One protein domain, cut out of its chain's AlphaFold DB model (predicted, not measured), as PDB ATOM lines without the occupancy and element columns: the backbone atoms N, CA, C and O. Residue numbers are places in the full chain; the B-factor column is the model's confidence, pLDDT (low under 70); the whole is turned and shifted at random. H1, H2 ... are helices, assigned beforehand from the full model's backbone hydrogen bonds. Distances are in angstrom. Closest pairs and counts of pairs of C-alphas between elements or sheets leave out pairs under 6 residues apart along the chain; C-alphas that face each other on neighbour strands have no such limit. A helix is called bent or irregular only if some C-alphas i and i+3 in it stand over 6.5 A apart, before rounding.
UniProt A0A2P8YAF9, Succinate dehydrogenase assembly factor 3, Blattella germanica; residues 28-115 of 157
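AT A GLANCE: This is residues 28 to 115 of the 157 residues of the protein "Succinate dehydrogenase assembly factor 3" of Blattella germanica (UniProt A0A2P8YAF9). Three long helices, H2, H3 and H4, stand lengthwise together as an up-and-down bundle, each running against the one before it, with H2 packed on both others and a looser fit between H3 and H4. The short helix H1 lies outside this bundle, by H4 and away from H3, and the closing stretch of residues 104 to 115 loops round near the end of H4. The printed part has 88 residues with four named helices, in the order H1, H2, H3, H4, and no named strand; the class is all helix. It is compact, with a radius of gyration of the C-alphas of 13.4 A, and spans 39 by 28 by 18 A.

IN THESE COORDINATES: H1, residues 28 to 33, begins with C-alpha 28 at (222.627, 236.917, 250.869). H2, residues 41 to 56, measures 24.6 A from first to last C-alpha; it is only just irregular, with C-alphas 42 and 45 6.7 A apart. H3, residues 60 to 79, begins with C-alpha 60 at (231.388, 250.261, 268.660) and measures 30.7 A; it is irregular, with C-alphas 76 and 79 7.1 A apart. H4, residues 82 to 103, is the longest helix at 31.3 A and ends with C-alpha 103 at (230.667, 238.066, 261.732).

HOW THE PARTS SIT: In the bundle, H2 and H3 form a helical hairpin and touch, with the closest C-alphas, Leu 55 and Arg 63, 5.4 A apart. Their shallow tilt is 8 degrees, opposite ways. H2 and H4 touch at the C-alphas of Leu 51 and Val 96, 5.7 A apart and the closest of the two helices, with a shallow tilt of 23 degrees, the same way. H3 and H4 are close but not clearly touching; their closest C-alphas, His 77 and Thr 85, are 7.1 A apart, and they run opposite ways at a shallow tilt of 16 degrees. H1 only just touches H4, with 3 pairs of C-alphas within 8 A, the closest being Leu 32 and Val 97 at 7.2 A. H4 touches H1 with residues 93 to 97 alone, and the two run opposite ways at a steep tilt of 46 degrees. H1 is apart from H2 and from H3. Every O i to N i+4 pair is within hydrogen-bond range in H1 and H4; in H2 it is 10 of 12 and in H3 15 of 16.

THE WHOLE: The two C-alphas farthest apart, those of Asn 81 and Glu 110, are 39.9 A apart. The printed part has no cut. The links H2 to H3 and H3 to H4 are tight, and H1 to H2 is short. The mean pLDDT of the printed part is 72.9, and residues 28 to 44 and 104 to 112 are under 70.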
ATOM      1  N   ARG A  28     221.667 235.812 250.823       44.69
ATOM      2  CA  ARG A  28     222.627 236.917 250.869       44.69
ATOM      3  C   ARG A  28     224.059 236.542 250.451       44.69
ATOM      4  O   ARG A  28     224.711 237.331 249.780       44.69
ATOM      5  N   LEU A  29     224.553 235.352 250.805       41.50
ATOM      6  CA  LEU A  29     225.901 234.889 250.425       41.50
ATOM      7  C   LEU A  29     225.935 234.286 249.013       41.50
ATOM      8  O   LEU A  29     226.943 234.396 248.320       41.50
ATOM      9  N   VAL A  30     224.819 233.704 248.558       47.59
ATOM     10  CA  VAL A  30     224.655 233.235 247.170       47.59
ATOM     11  C   VAL A  30     224.653 234.419 246.193       47.59
ATOM     12  O   VAL A  30     225.283 234.346 245.136       47.59
ATOM     13  N   ALA A  31     224.032 235.539 246.580       49.38
ATOM     14  CA  ALA A  31     224.080 236.788 245.825       49.38
ATOM     15  C   ALA A  31     225.516 237.320 245.664       49.38
ATOM     16  O   ALA A  31     225.901 237.698 244.564       49.38
ATOM     17  N   LEU A  32     226.337 237.265 246.720       44.44
ATOM     18  CA  LEU A  32     227.736 237.715 246.674       44.44
ATOM     19  C   LEU A  32     228.638 236.806 245.820       44.44
ATOM     20  O   LEU A  32     229.575 237.293 245.195       44.44
ATOM     21  N   LYS A  33     228.344 235.501 245.743       44.38
ATOM     22  CA  LYS A  33     229.132 234.533 244.955       44.38
ATOM     23  C   LYS A  33     228.854 234.582 243.442       44.38
ATOM     24  O   LYS A  33     229.619 234.014 242.676       44.38
ATOM     25  N   THR A  34     227.779 235.248 243.015       38.97
ATOM     26  CA  THR A  34     227.336 235.297 241.605       38.97
ATOM     27  C   THR A  34     227.804 236.571 240.878       38.97
ATOM     28  O   THR A  34     227.633 236.698 239.670       38.97
ATOM     29  N   ILE A  35     228.418 237.530 241.578       44.62
ATOM     30  CA  ILE A  35     228.852 238.809 240.994       44.62
ATOM     31  C   ILE A  35     230.277 238.662 240.450       44.62
ATOM     32  O   ILE A  35     231.234 239.240 240.953       44.62
ATOM     33  N   GLU A  36     230.414 237.866 239.398       42.09
ATOM     34  CA  GLU A  36     231.558 237.920 238.499       42.09
ATOM     35  C   GLU A  36     231.028 238.447 237.157       42.09
ATOM     36  O   GLU A  36     230.099 237.877 236.595       42.09
ATOM     37  N   MET A  37     231.597 239.570 236.696       38.84
ATOM     38  CA  MET A  37     231.333 240.336 235.460       38.84
ATOM     39  C   MET A  37     230.676 241.720 235.649       38.84
ATOM     40  O   MET A  37     229.505 241.876 235.987       38.84
ATOM     41  N   GLN A  38     231.501 242.734 235.356       51.19
ATOM     42  CA  GLN A  38     231.199 244.119 234.984       51.19
ATOM     43  C   GLN A  38     230.087 244.825 235.787       51.19
ATOM     44  O   GLN A  38     228.902 244.795 235.453       51.19
ATOM     45  N   MET A  39     230.474 245.539 236.849       50.62
ATOM     46  CA  MET A  39     229.558 246.353 237.659       50.62
ATOM     47  C   MET A  39     229.476 247.795 237.124       50.62
ATOM     48  O   MET A  39     230.507 248.461 237.051       50.62
ATOM     49  N   PRO A  40     228.290 248.309 236.736       48.00
ATOM     50  CA  PRO A  40     228.132 249.709 236.338       48.00
ATOM     51  C   PRO A  40     228.103 250.634 237.566       48.00
ATOM     52  O   PRO A  40     227.791 250.194 238.670       48.00
ATOM     53  N   ALA A  41     228.359 251.930 237.357       45.25
ATOM     54  CA  ALA A  41     228.520 252.956 238.399       45.25
ATOM     55  C   ALA A  41     227.364 253.084 239.424       45.25
ATOM     56  O   ALA A  41     227.559 253.680 240.477       45.25
ATOM     57  N   HIS A  42     226.186 252.506 239.160       51.28
ATOM     58  CA  HIS A  42     225.059 252.471 240.102       51.28
ATOM     59  C   HIS A  42     225.270 251.517 241.295       51.28
ATOM     60  O   HIS A  42     224.543 251.613 242.276       51.28
ATOM     61  N   ARG A  43     226.254 250.604 241.242       58.72
ATOM     62  CA  ARG A  43     226.466 249.585 242.291       58.72
ATOM     63  C   ARG A  43     227.394 250.008 243.436       58.72
ATOM     64  O   ARG A  43     227.555 249.255 244.394       58.72
ATOM     65  N   ASN A  44     227.983 251.202 243.376       65.62
ATOM     66  CA  ASN A  44     228.841 251.706 244.456       65.62
ATOM     67  C   ASN A  44     228.032 251.951 245.740       65.62
ATOM     68  O   ASN A  44     228.500 251.636 246.833       65.62
ATOM     69  N   ASP A  45     226.802 252.450 245.599       74.75
ATOM     70  CA  ASP A  45     225.912 252.728 246.729       74.75
ATOM     71  C   ASP A  45     225.388 251.434 247.374       74.75
ATOM     72  O   ASP A  45     225.262 251.361 248.596       74.75
ATOM     73  N   GLU A  46     225.157 250.383 246.581       80.06
ATOM     74  CA  GLU A  46     224.758 249.056 247.074       80.06
ATOM     75  C   GLU A  46     225.884 248.379 247.862       80.06
ATOM     76  O   GLU A  46     225.655 247.865 248.958       80.06
ATOM     77  N   LEU A  47     227.115 248.405 247.337       82.19
ATOM     78  CA  LEU A  47     228.272 247.843 248.035       82.19
ATOM     79  C   LEU A  47     228.557 248.609 249.332       82.19
ATOM     80  O   LEU A  47     228.810 247.991 250.367       82.19
ATOM     81  N   LEU A  48     228.451 249.942 249.298       81.94
ATOM     82  CA  LEU A  48     228.569 250.773 250.492       81.94
ATOM     83  C   LEU A  48     227.470 250.439 251.511       81.94
ATOM     84  O   LEU A  48     227.767 250.313 252.694       81.94
ATOM     85  N   ALA A  49     226.221 250.248 251.082       81.88
ATOM     86  CA  ALA A  49     225.134 249.855 251.976       81.88
ATOM     87  C   ALA A  49     225.395 248.491 252.640       81.88
ATOM     88  O   ALA A  49     225.269 248.372 253.859       81.88
ATOM     89  N   LEU A  50     225.828 247.489 251.867       82.56
ATOM     90  CA  LEU A  50     226.179 246.162 252.386       82.56
ATOM     91  C   LEU A  50     227.348 246.213 253.373       82.56
ATOM     92  O   LEU A  50     227.318 245.535 254.401       82.56
ATOM     93  N   LEU A  51     228.367 247.019 253.074       83.50
ATOM     94  CA  LEU A  51     229.504 247.232 253.959       83.50
ATOM     95  C   LEU A  51     229.065 247.876 255.274       83.50
ATOM     96  O   LEU A  51     229.401 247.366 256.338       83.50
ATOM     97  N   LEU A  52     228.291 248.962 255.211       84.12
ATOM     98  CA  LEU A  52     227.776 249.642 256.400       84.12
ATOM     99  C   LEU A  52     226.943 248.692 257.266       84.12
ATOM    100  O   LEU A  52     227.046 248.730 258.488       84.12
ATOM    101  N   GLU A  53     226.169 247.800 256.652       83.06
ATOM    102  CA  GLU A  53     225.420 246.781 257.380       83.06
ATOM    103  C   GLU A  53     226.334 245.763 258.077       83.06
ATOM    104  O   GLU A  53     226.102 245.427 259.238       83.06
ATOM    105  N   CYS A  54     227.416 245.321 257.427       80.88
ATOM    106  CA  CYS A  54     228.416 244.464 258.072       80.88
ATOM    107  C   CYS A  54     229.099 245.191 259.242       80.88
ATOM    108  O   CYS A  54     229.267 244.616 260.315       80.88
ATOM    109  N   LEU A  55     229.425 246.477 259.082       80.50
ATOM    110  CA  LEU A  55     230.063 247.291 260.121       80.50
ATOM    111  C   LEU A  55     229.160 247.512 261.346       80.50
ATOM    112  O   LEU A  55     229.672 247.687 262.451       80.50
ATOM    113  N   ILE A  56     227.827 247.462 261.206       82.31
ATOM    114  CA  ILE A  56     226.907 247.468 262.363       82.31
ATOM    115  C   ILE A  56     227.197 246.290 263.295       82.31
ATOM    116  O   ILE A  56     227.075 246.434 264.514       82.31
ATOM    117  N   GLY A  57     227.617 245.167 262.717       77.50
ATOM    118  CA  GLY A  57     228.034 243.970 263.416       77.50
ATOM    119  C   GLY A  57     229.445 244.023 264.005       77.50
ATOM    120  O   GLY A  57     229.923 242.973 264.391       77.50
ATOM    121  N   LEU A  58     230.123 245.170 264.100       80.75
ATOM    122  CA  LEU A  58     231.416 245.291 264.789       80.75
ATOM    123  C   LEU A  58     231.281 245.927 266.186       80.75
ATOM    124  O   LEU A  58     230.286 246.613 266.454       80.75
ATOM    125  N   PRO A  59     232.285 245.746 267.072       83.12
ATOM    126  CA  PRO A  59     232.425 246.546 268.287       83.12
ATOM    127  C   PRO A  59     232.295 248.054 268.001       83.12
ATOM    128  O   PRO A  59     232.738 248.506 266.937       83.12
ATOM    129  N   PRO A  60     231.681 248.847 268.903       82.94
ATOM    130  CA  PRO A  60     231.388 250.261 268.660       82.94
ATOM    131  C   PRO A  60     232.598 251.082 268.206       82.94
ATOM    132  O   PRO A  60     232.463 251.910 267.304       82.94
ATOM    133  N   GLU A  61     233.765 250.821 268.788       82.94
ATOM    134  CA  GLU A  61     235.022 251.520 268.524       82.94
ATOM    135  C   GLU A  61     235.479 251.282 267.078       82.94
ATOM    136  O   GLU A  61     235.722 252.228 266.326       82.94
ATOM    137  N   LEU A  62     235.487 250.013 266.646       80.31
ATOM    138  CA  LEU A  62     235.839 249.618 265.278       80.31
ATOM    139  C   LEU A  62     234.803 250.091 264.256       80.31
ATOM    140  O   LEU A  62     235.147 250.458 263.134       80.31
ATOM    141  N   ARG A  63     233.523 250.119 264.640       84.50
ATOM    142  CA  ARG A  63     232.434 250.561 263.769       84.50
ATOM    143  C   ARG A  63     232.534 252.042 263.421       84.50
ATOM    144  O   ARG A  63     232.302 252.399 262.268       84.50
ATOM    145  N   VAL A  64     232.829 252.907 264.393       84.19
ATOM    146  CA  VAL A  64     232.947 254.355 264.144       84.19
ATOM    147  C   VAL A  64     234.087 254.625 263.167       84.19
ATOM    148  O   VAL A  64     233.861 255.290 262.156       84.19
ATOM    149  N   LEU A  65     235.257 254.037 263.428       81.88
ATOM    150  CA  LEU A  65     236.437 254.168 262.577       81.88
ATOM    151  C   LEU A  65     236.197 253.606 261.166       81.88
ATOM    152  O   LEU A  65     236.482 254.264 260.169       81.88
ATOM    153  N   GLY A  66     235.623 252.404 261.071       84.00
ATOM    154  CA  GLY A  66     235.349 251.758 259.788       84.00
ATOM    155  C   GLY A  66     234.320 252.512 258.945       84.00
ATOM    156  O   GLY A  66     234.477 252.621 257.730       84.00
ATOM    157  N   ASN A  67     233.280 253.072 259.574       85.12
ATOM    158  CA  ASN A  67     232.227 253.808 258.875       85.12
ATOM    159  C   ASN A  67     232.730 255.114 258.253       85.12
ATOM    160  O   ASN A  67     232.336 255.430 257.129       85.12
ATOM    161  N   SER A  68     233.543 255.895 258.975       85.44
ATOM    162  CA  SER A  68     234.108 257.135 258.431       85.44
ATOM    163  C   SER A  68     235.071 256.822 257.289       85.44
ATOM    164  O   SER A  68     234.888 257.340 256.188       85.44
ATOM    165  N   TYR A  69     235.998 255.887 257.515       86.00
ATOM    166  CA  TYR A  69     236.983 255.474 256.521       86.00
ATOM    167  C   TYR A  69     236.326 254.976 255.229       86.00
ATOM    168  O   TYR A  69     236.609 255.485 254.147       86.00
ATOM    169  N   ALA A  70     235.376 254.041 255.328       85.62
ATOM    170  CA  ALA A  70     234.682 253.506 254.161       85.62
ATOM    171  C   ALA A  70     233.974 254.598 253.349       85.62
ATOM    172  O   ALA A  70     234.077 254.642 252.125       85.62
ATOM    173  N   ARG A  71     233.268 255.520 254.013       84.94
ATOM    174  CA  ARG A  71     232.578 256.615 253.316       84.94
ATOM    175  C   ARG A  71     233.556 257.529 252.588       84.94
ATOM    176  O   ARG A  71     233.254 257.973 251.480       84.94
ATOM    177  N   GLU A  72     234.698 257.821 253.199       84.50
ATOM    178  CA  GLU A  72     235.738 258.643 252.590       84.50
ATOM    179  C   GLU A  72     236.384 257.951 251.392       84.50
ATOM    180  O   GLU A  72     236.512 258.572 250.338       84.50
ATOM    181  N   GLU A  73     236.700 256.662 251.498       86.06
ATOM    182  CA  GLU A  73     237.289 255.901 250.398       86.06
ATOM    183  C   GLU A  73     236.344 255.796 249.200       86.06
ATOM    184  O   GLU A  73     236.734 256.113 248.073       86.06
ATOM    185  N   PHE A  74     235.067 255.476 249.428       84.88
ATOM    186  CA  PHE A  74     234.066 255.471 248.358       84.88
ATOM    187  C   PHE A  74     233.844 256.866 247.767       84.88
ATOM    188  O   PHE A  74     233.545 256.979 246.581       84.88
ATOM    189  N   LYS A  75     233.999 257.940 248.556       83.19
ATOM    190  CA  LYS A  75     233.930 259.323 248.060       83.19
ATOM    191  C   LYS A  75     235.122 259.661 247.163       83.19
ATOM    192  O   LYS A  75     234.903 260.259 246.110       83.19
ATOM    193  N   LYS A  76     236.343 259.280 247.549       81.06
ATOM    194  CA  LYS A  76     237.570 259.506 246.760       81.06
ATOM    195  C   LYS A  76     237.526 258.773 245.418       81.06
ATOM    196  O   LYS A  76     237.952 259.325 244.412       81.06
ATOM    197  N   HIS A  77     236.927 257.584 245.382       79.25
ATOM    198  CA  HIS A  77     236.876 256.750 244.180       79.25
ATOM    199  C   HIS A  77     235.685 257.040 243.246       79.25
ATOM    200  O   HIS A  77     235.526 256.372 242.225       79.25
ATOM    201  N   LYS A  78     234.861 258.065 243.526       76.31
ATOM    202  CA  LYS A  78     233.728 258.447 242.652       76.31
ATOM    203  C   LYS A  78     234.152 258.913 241.259       76.31
ATOM    204  O   LYS A  78     233.352 258.835 240.332       76.31
ATOM    205  N   THR A  79     235.368 259.437 241.122       77.56
ATOM    206  CA  THR A  79     235.876 260.046 239.883       77.56
ATOM    207  C   THR A  79     236.960 259.210 239.199       77.56
ATOM    208  O   THR A  79     237.567 259.683 238.240       77.56
ATOM    209  N   CYS A  80     237.221 257.991 239.681       78.75
ATOM    210  CA  CYS A  80     238.207 257.086 239.095       78.75
ATOM    211  C   CYS A  80     237.807 256.627 237.689       78.75
ATOM    212  O   CYS A  80     236.631 256.619 237.308       78.75
ATOM    213  N   ASN A  81     238.798 256.202 236.906       80.81
ATOM    214  CA  ASN A  81     238.524 255.647 235.587       80.81
ATOM    215  C   ASN A  81     237.881 254.247 235.698       80.81
ATOM    216  O   ASN A  81     237.817 253.640 236.769       80.81
ATOM    217  N   LYS A  82     237.382 253.706 234.580       79.31
ATOM    218  CA  LYS A  82     236.656 252.422 234.576       79.31
ATOM    219  C   LYS A  82     237.506 251.232 235.036       79.31
ATOM    220  O   LYS A  82     236.957 250.323 235.648       79.31
ATOM    221  N   ALA A  83     238.803 251.222 234.726       81.69
ATOM    222  CA  ALA A  83     239.693 250.125 235.100       81.69
ATOM    223  C   ALA A  83     239.986 250.151 236.606       81.69
ATOM    224  O   ALA A  83     239.802 249.144 237.284       81.69
ATOM    225  N   GLU A  84     240.331 251.322 237.140       77.44
ATOM    226  CA  GLU A  84     240.523 251.546 238.578       77.44
ATOM    227  C   GLU A  84     239.254 251.234 239.370       77.44
ATOM    228  O   GLU A  84     239.303 250.530 240.372       77.44
ATOM    229  N   THR A  85     238.099 251.690 238.877       80.31
ATOM    230  CA  THR A  85     236.799 251.406 239.499       80.31
ATOM    231  C   THR A  85     236.526 249.903 239.540       80.31
ATOM    232  O   THR A  85     236.028 249.401 240.542       80.31
ATOM    233  N   ALA A  86     236.862 249.156 238.483       79.69
ATOM    234  CA  ALA A  86     236.664 247.708 238.469       79.69
ATOM    235  C   ALA A  86     237.522 247.005 239.532       79.69
ATOM    236  O   ALA A  86     236.999 246.180 240.280       79.69
ATOM    237  N   VAL A  87     238.805 247.366 239.639       82.75
ATOM    238  CA  VAL A  87     239.710 246.823 240.667       82.75
ATOM    239  C   VAL A  87     239.212 247.181 242.067       82.75
ATOM    240  O   VAL A  87     239.068 246.296 242.907       82.75
ATOM    241  N   PHE A  88     238.858 248.450 242.292       82.19
ATOM    242  CA  PHE A  88     238.291 248.929 243.552       82.19
ATOM    243  C   PHE A  88     237.077 248.090 243.972       82.19
ATOM    244  O   PHE A  88     237.034 247.554 245.076       82.19
ATOM    245  N   MET A  89     236.112 247.898 243.073       83.06
ATOM    246  CA  MET A  89     234.895 247.150 243.390       83.06
ATOM    247  C   MET A  89     235.166 245.679 243.718       83.06
ATOM    248  O   MET A  89     234.527 245.131 244.617       83.06
ATOM    249  N   VAL A  90     236.118 245.040 243.030       85.19
ATOM    250  CA  VAL A  90     236.519 243.655 243.321       85.19
ATOM    251  C   VAL A  90     237.113 243.542 244.725       85.19
ATOM    252  O   VAL A  90     236.675 242.688 245.498       85.19
ATOM    253  N   GLU A  91     238.060 244.408 245.085       86.25
ATOM    254  CA  GLU A  91     238.710 244.353 246.399       86.25
ATOM    255  C   GLU A  91     237.730 244.653 247.540       86.25
ATOM    256  O   GLU A  91     237.667 243.910 248.523       86.25
ATOM    257  N   TRP A  92     236.864 245.657 247.382       87.25
ATOM    258  CA  TRP A  92     235.851 245.965 248.394       87.25
ATOM    259  C   TRP A  92     234.774 244.879 248.514       87.25
ATOM    260  O   TRP A  92     234.301 244.607 249.618       87.25
ATOM    261  N   THR A  93     234.427 244.191 247.421       86.06
ATOM    262  CA  THR A  93     233.521 243.031 247.476       86.06
ATOM    263  C   THR A  93     234.154 241.876 248.249       86.06
ATOM    264  O   THR A  93     233.503 241.301 249.124       86.06
ATOM    265  N   LYS A  94     235.435 241.566 247.999       85.56
ATOM    266  CA  LYS A  94     236.176 240.552 248.771       85.56
ATOM    267  C   LYS A  94     236.203 240.899 250.259       85.56
ATOM    268  O   LYS A  94     235.955 240.025 251.088       85.56
ATOM    269  N   TYR A  95     236.445 242.168 250.592       85.62
ATOM    270  CA  TYR A  95     236.459 242.641 251.973       85.62
ATOM    271  C   TYR A  95     235.100 242.468 252.667       85.62
ATOM    272  O   TYR A  95     235.035 241.909 253.761       85.62
ATOM    273  N   VAL A  96     234.000 242.862 252.016       85.06
ATOM    274  CA  VAL A  96     232.639 242.678 252.553       85.06
ATOM    275  C   VAL A  96     232.315 241.198 252.754       85.06
ATOM    276  O   VAL A  96     231.763 240.828 253.788       85.06
ATOM    277  N   VAL A  97     232.681 240.336 251.800       84.31
ATOM    278  CA  VAL A  97     232.490 238.883 251.919       84.31
ATOM    279  C   VAL A  97     233.261 238.325 253.116       84.31
ATOM    280  O   VAL A  97     232.691 237.560 253.892       84.31
ATOM    281  N   MET A  98     234.522 238.726 253.299       84.94
ATOM    282  CA  MET A  98     235.339 238.324 254.448       84.94
ATOM    283  C   MET A  98     234.703 238.777 255.768       84.94
ATOM    284  O   MET A  98     234.519 237.957 256.666       84.94
ATOM    285  N   LEU A  99     234.313 240.051 255.877       82.75
ATOM    286  CA  LEU A  99     233.649 240.576 257.073       82.75
ATOM    287  C   LEU A  99     232.356 239.817 257.381       82.75
ATOM    288  O   LEU A  99     232.138 239.399 258.514       82.75
ATOM    289  N   ALA A 100     231.512 239.587 256.374       81.88
ATOM    290  CA  ALA A 100     230.264 238.849 256.546       81.88
ATOM    291  C   ALA A 100     230.501 237.403 257.021       81.88
ATOM    292  O   ALA A 100     229.738 236.890 257.839       81.88
ATOM    293  N   GLN A 101     231.560 236.746 256.537       81.12
ATOM    294  CA  GLN A 101     231.946 235.405 256.988       81.12
ATOM    295  C   GLN A 101     232.418 235.401 258.445       81.12
ATOM    296  O   GLN A 101     232.009 234.527 259.207       81.12
ATOM    297  N   GLN A 102     233.236 236.378 258.840       82.00
ATOM    298  CA  GLN A 102     233.794 236.476 260.195       82.00
ATOM    299  C   GLN A 102     232.748 236.846 261.245       82.00
ATOM    300  O   GLN A 102     232.774 236.334 262.360       82.00
ATOM    301  N   LEU A 103     231.788 237.691 260.871       77.75
ATOM    302  CA  LEU A 103     230.667 238.066 261.732       77.75
ATOM    303  C   LEU A 103     229.598 236.968 261.837       77.75
ATOM    304  O   LEU A 103     228.810 236.950 262.787       77.75
ATOM    305  N   GLY A 104     229.578 236.037 260.877       69.06
ATOM    306  CA  GLY A 104     228.629 234.932 260.815       69.06
ATOM    307  C   GLY A 104     227.159 235.378 260.797       69.06
ATOM    308  O   GLY A 104     226.820 236.540 260.596       69.06
ATOM    309  N   LEU A 105     226.250 234.426 261.035       55.69
ATOM    310  CA  LEU A 105     224.800 234.688 261.136       55.69
ATOM    311  C   LEU A 105     224.364 235.217 262.512       55.69
ATOM    312  O   LEU A 105     223.204 235.582 262.683       55.69
ATOM    313  N   LYS A 106     225.259 235.200 263.507       53.84
ATOM    314  CA  LYS A 106     224.932 235.446 264.923       53.84
ATOM    315  C   LYS A 106     225.468 236.777 265.468       53.84
ATOM    316  O   LYS A 106     225.117 237.146 266.585       53.84
ATOM    317  N   GLY A 107     226.231 237.528 264.670       53.62
ATOM    318  CA  GLY A 107     226.676 238.881 264.996       53.62
ATOM    319  C   GLY A 107     227.944 238.958 265.870       53.62
ATOM    320  O   GLY A 107     228.482 237.933 266.286       53.62
ATOM    321  N   PRO A 108     228.409 240.186 266.181       53.19
ATOM    322  CA  PRO A 108     229.733 240.495 266.753       53.19
ATOM    323  C   PRO A 108     230.103 239.742 268.025       53.19
ATOM    324  O   PRO A 108     231.279 239.547 268.304       53.19
ATOM    325  N   LYS A 109     229.105 239.387 268.841       52.97
ATOM    326  CA  LYS A 109     229.315 238.895 270.210       52.97
ATOM    327  C   LYS A 109     229.950 237.504 270.267       52.97
ATOM    328  O   LYS A 109     230.490 237.143 271.300       52.97
ATOM    329  N   GLU A 110     229.891 236.758 269.167       53.09
ATOM    330  CA  GLU A 110     230.429 235.396 269.035       53.09
ATOM    331  C   GLU A 110     231.516 235.312 267.939       53.09
ATOM    332  O   GLU A 110     232.015 234.228 267.633       53.09
ATOM    333  N   ALA A 111     231.883 236.440 267.315       58.31
ATOM    334  CA  ALA A 111     232.941 236.484 266.310       58.31
ATOM    335  C   ALA A 111     234.301 236.318 267.008       58.31
ATOM    336  O   ALA A 111     234.868 237.272 267.531       58.31
ATOM    337  N   SER A 112     234.801 235.080 267.054       61.06
ATOM    338  CA  SER A 112     236.046 234.737 267.763       61.06
ATOM    339  C   SER A 112     237.308 235.388 267.181       61.06
ATOM    340  O   SER A 112     238.303 235.521 267.891       61.06
ATOM    341  N   TYR A 113     237.283 235.791 265.907       72.62
ATOM    342  CA  TYR A 113     238.435 236.345 265.201       72.62
ATOM    343  C   TYR A 113     237.974 237.293 264.085       72.62
ATOM    344  O   TYR A 113     237.167 236.915 263.230       72.62
ATOM    345  N   LEU A 114     238.480 238.527 264.112       80.81
ATOM    346  CA  LEU A 114     238.226 239.570 263.119       80.81
ATOM    347  C   LEU A 114     239.524 239.913 262.389       80.81
ATOM    348  O   LEU A 114     240.578 240.025 263.008       80.81
ATOM    349  N   GLY A 115     239.421 240.148 261.084       81.25
ATOM    350  CA  GLY A 115     240.565 240.438 260.227       81.25
ATOM    351  C   GLY A 115     241.270 239.180 259.725       81.25
ATOM    352  O   GLY A 115     240.816 238.059 259.928       81.25
TER     353      GLY A 115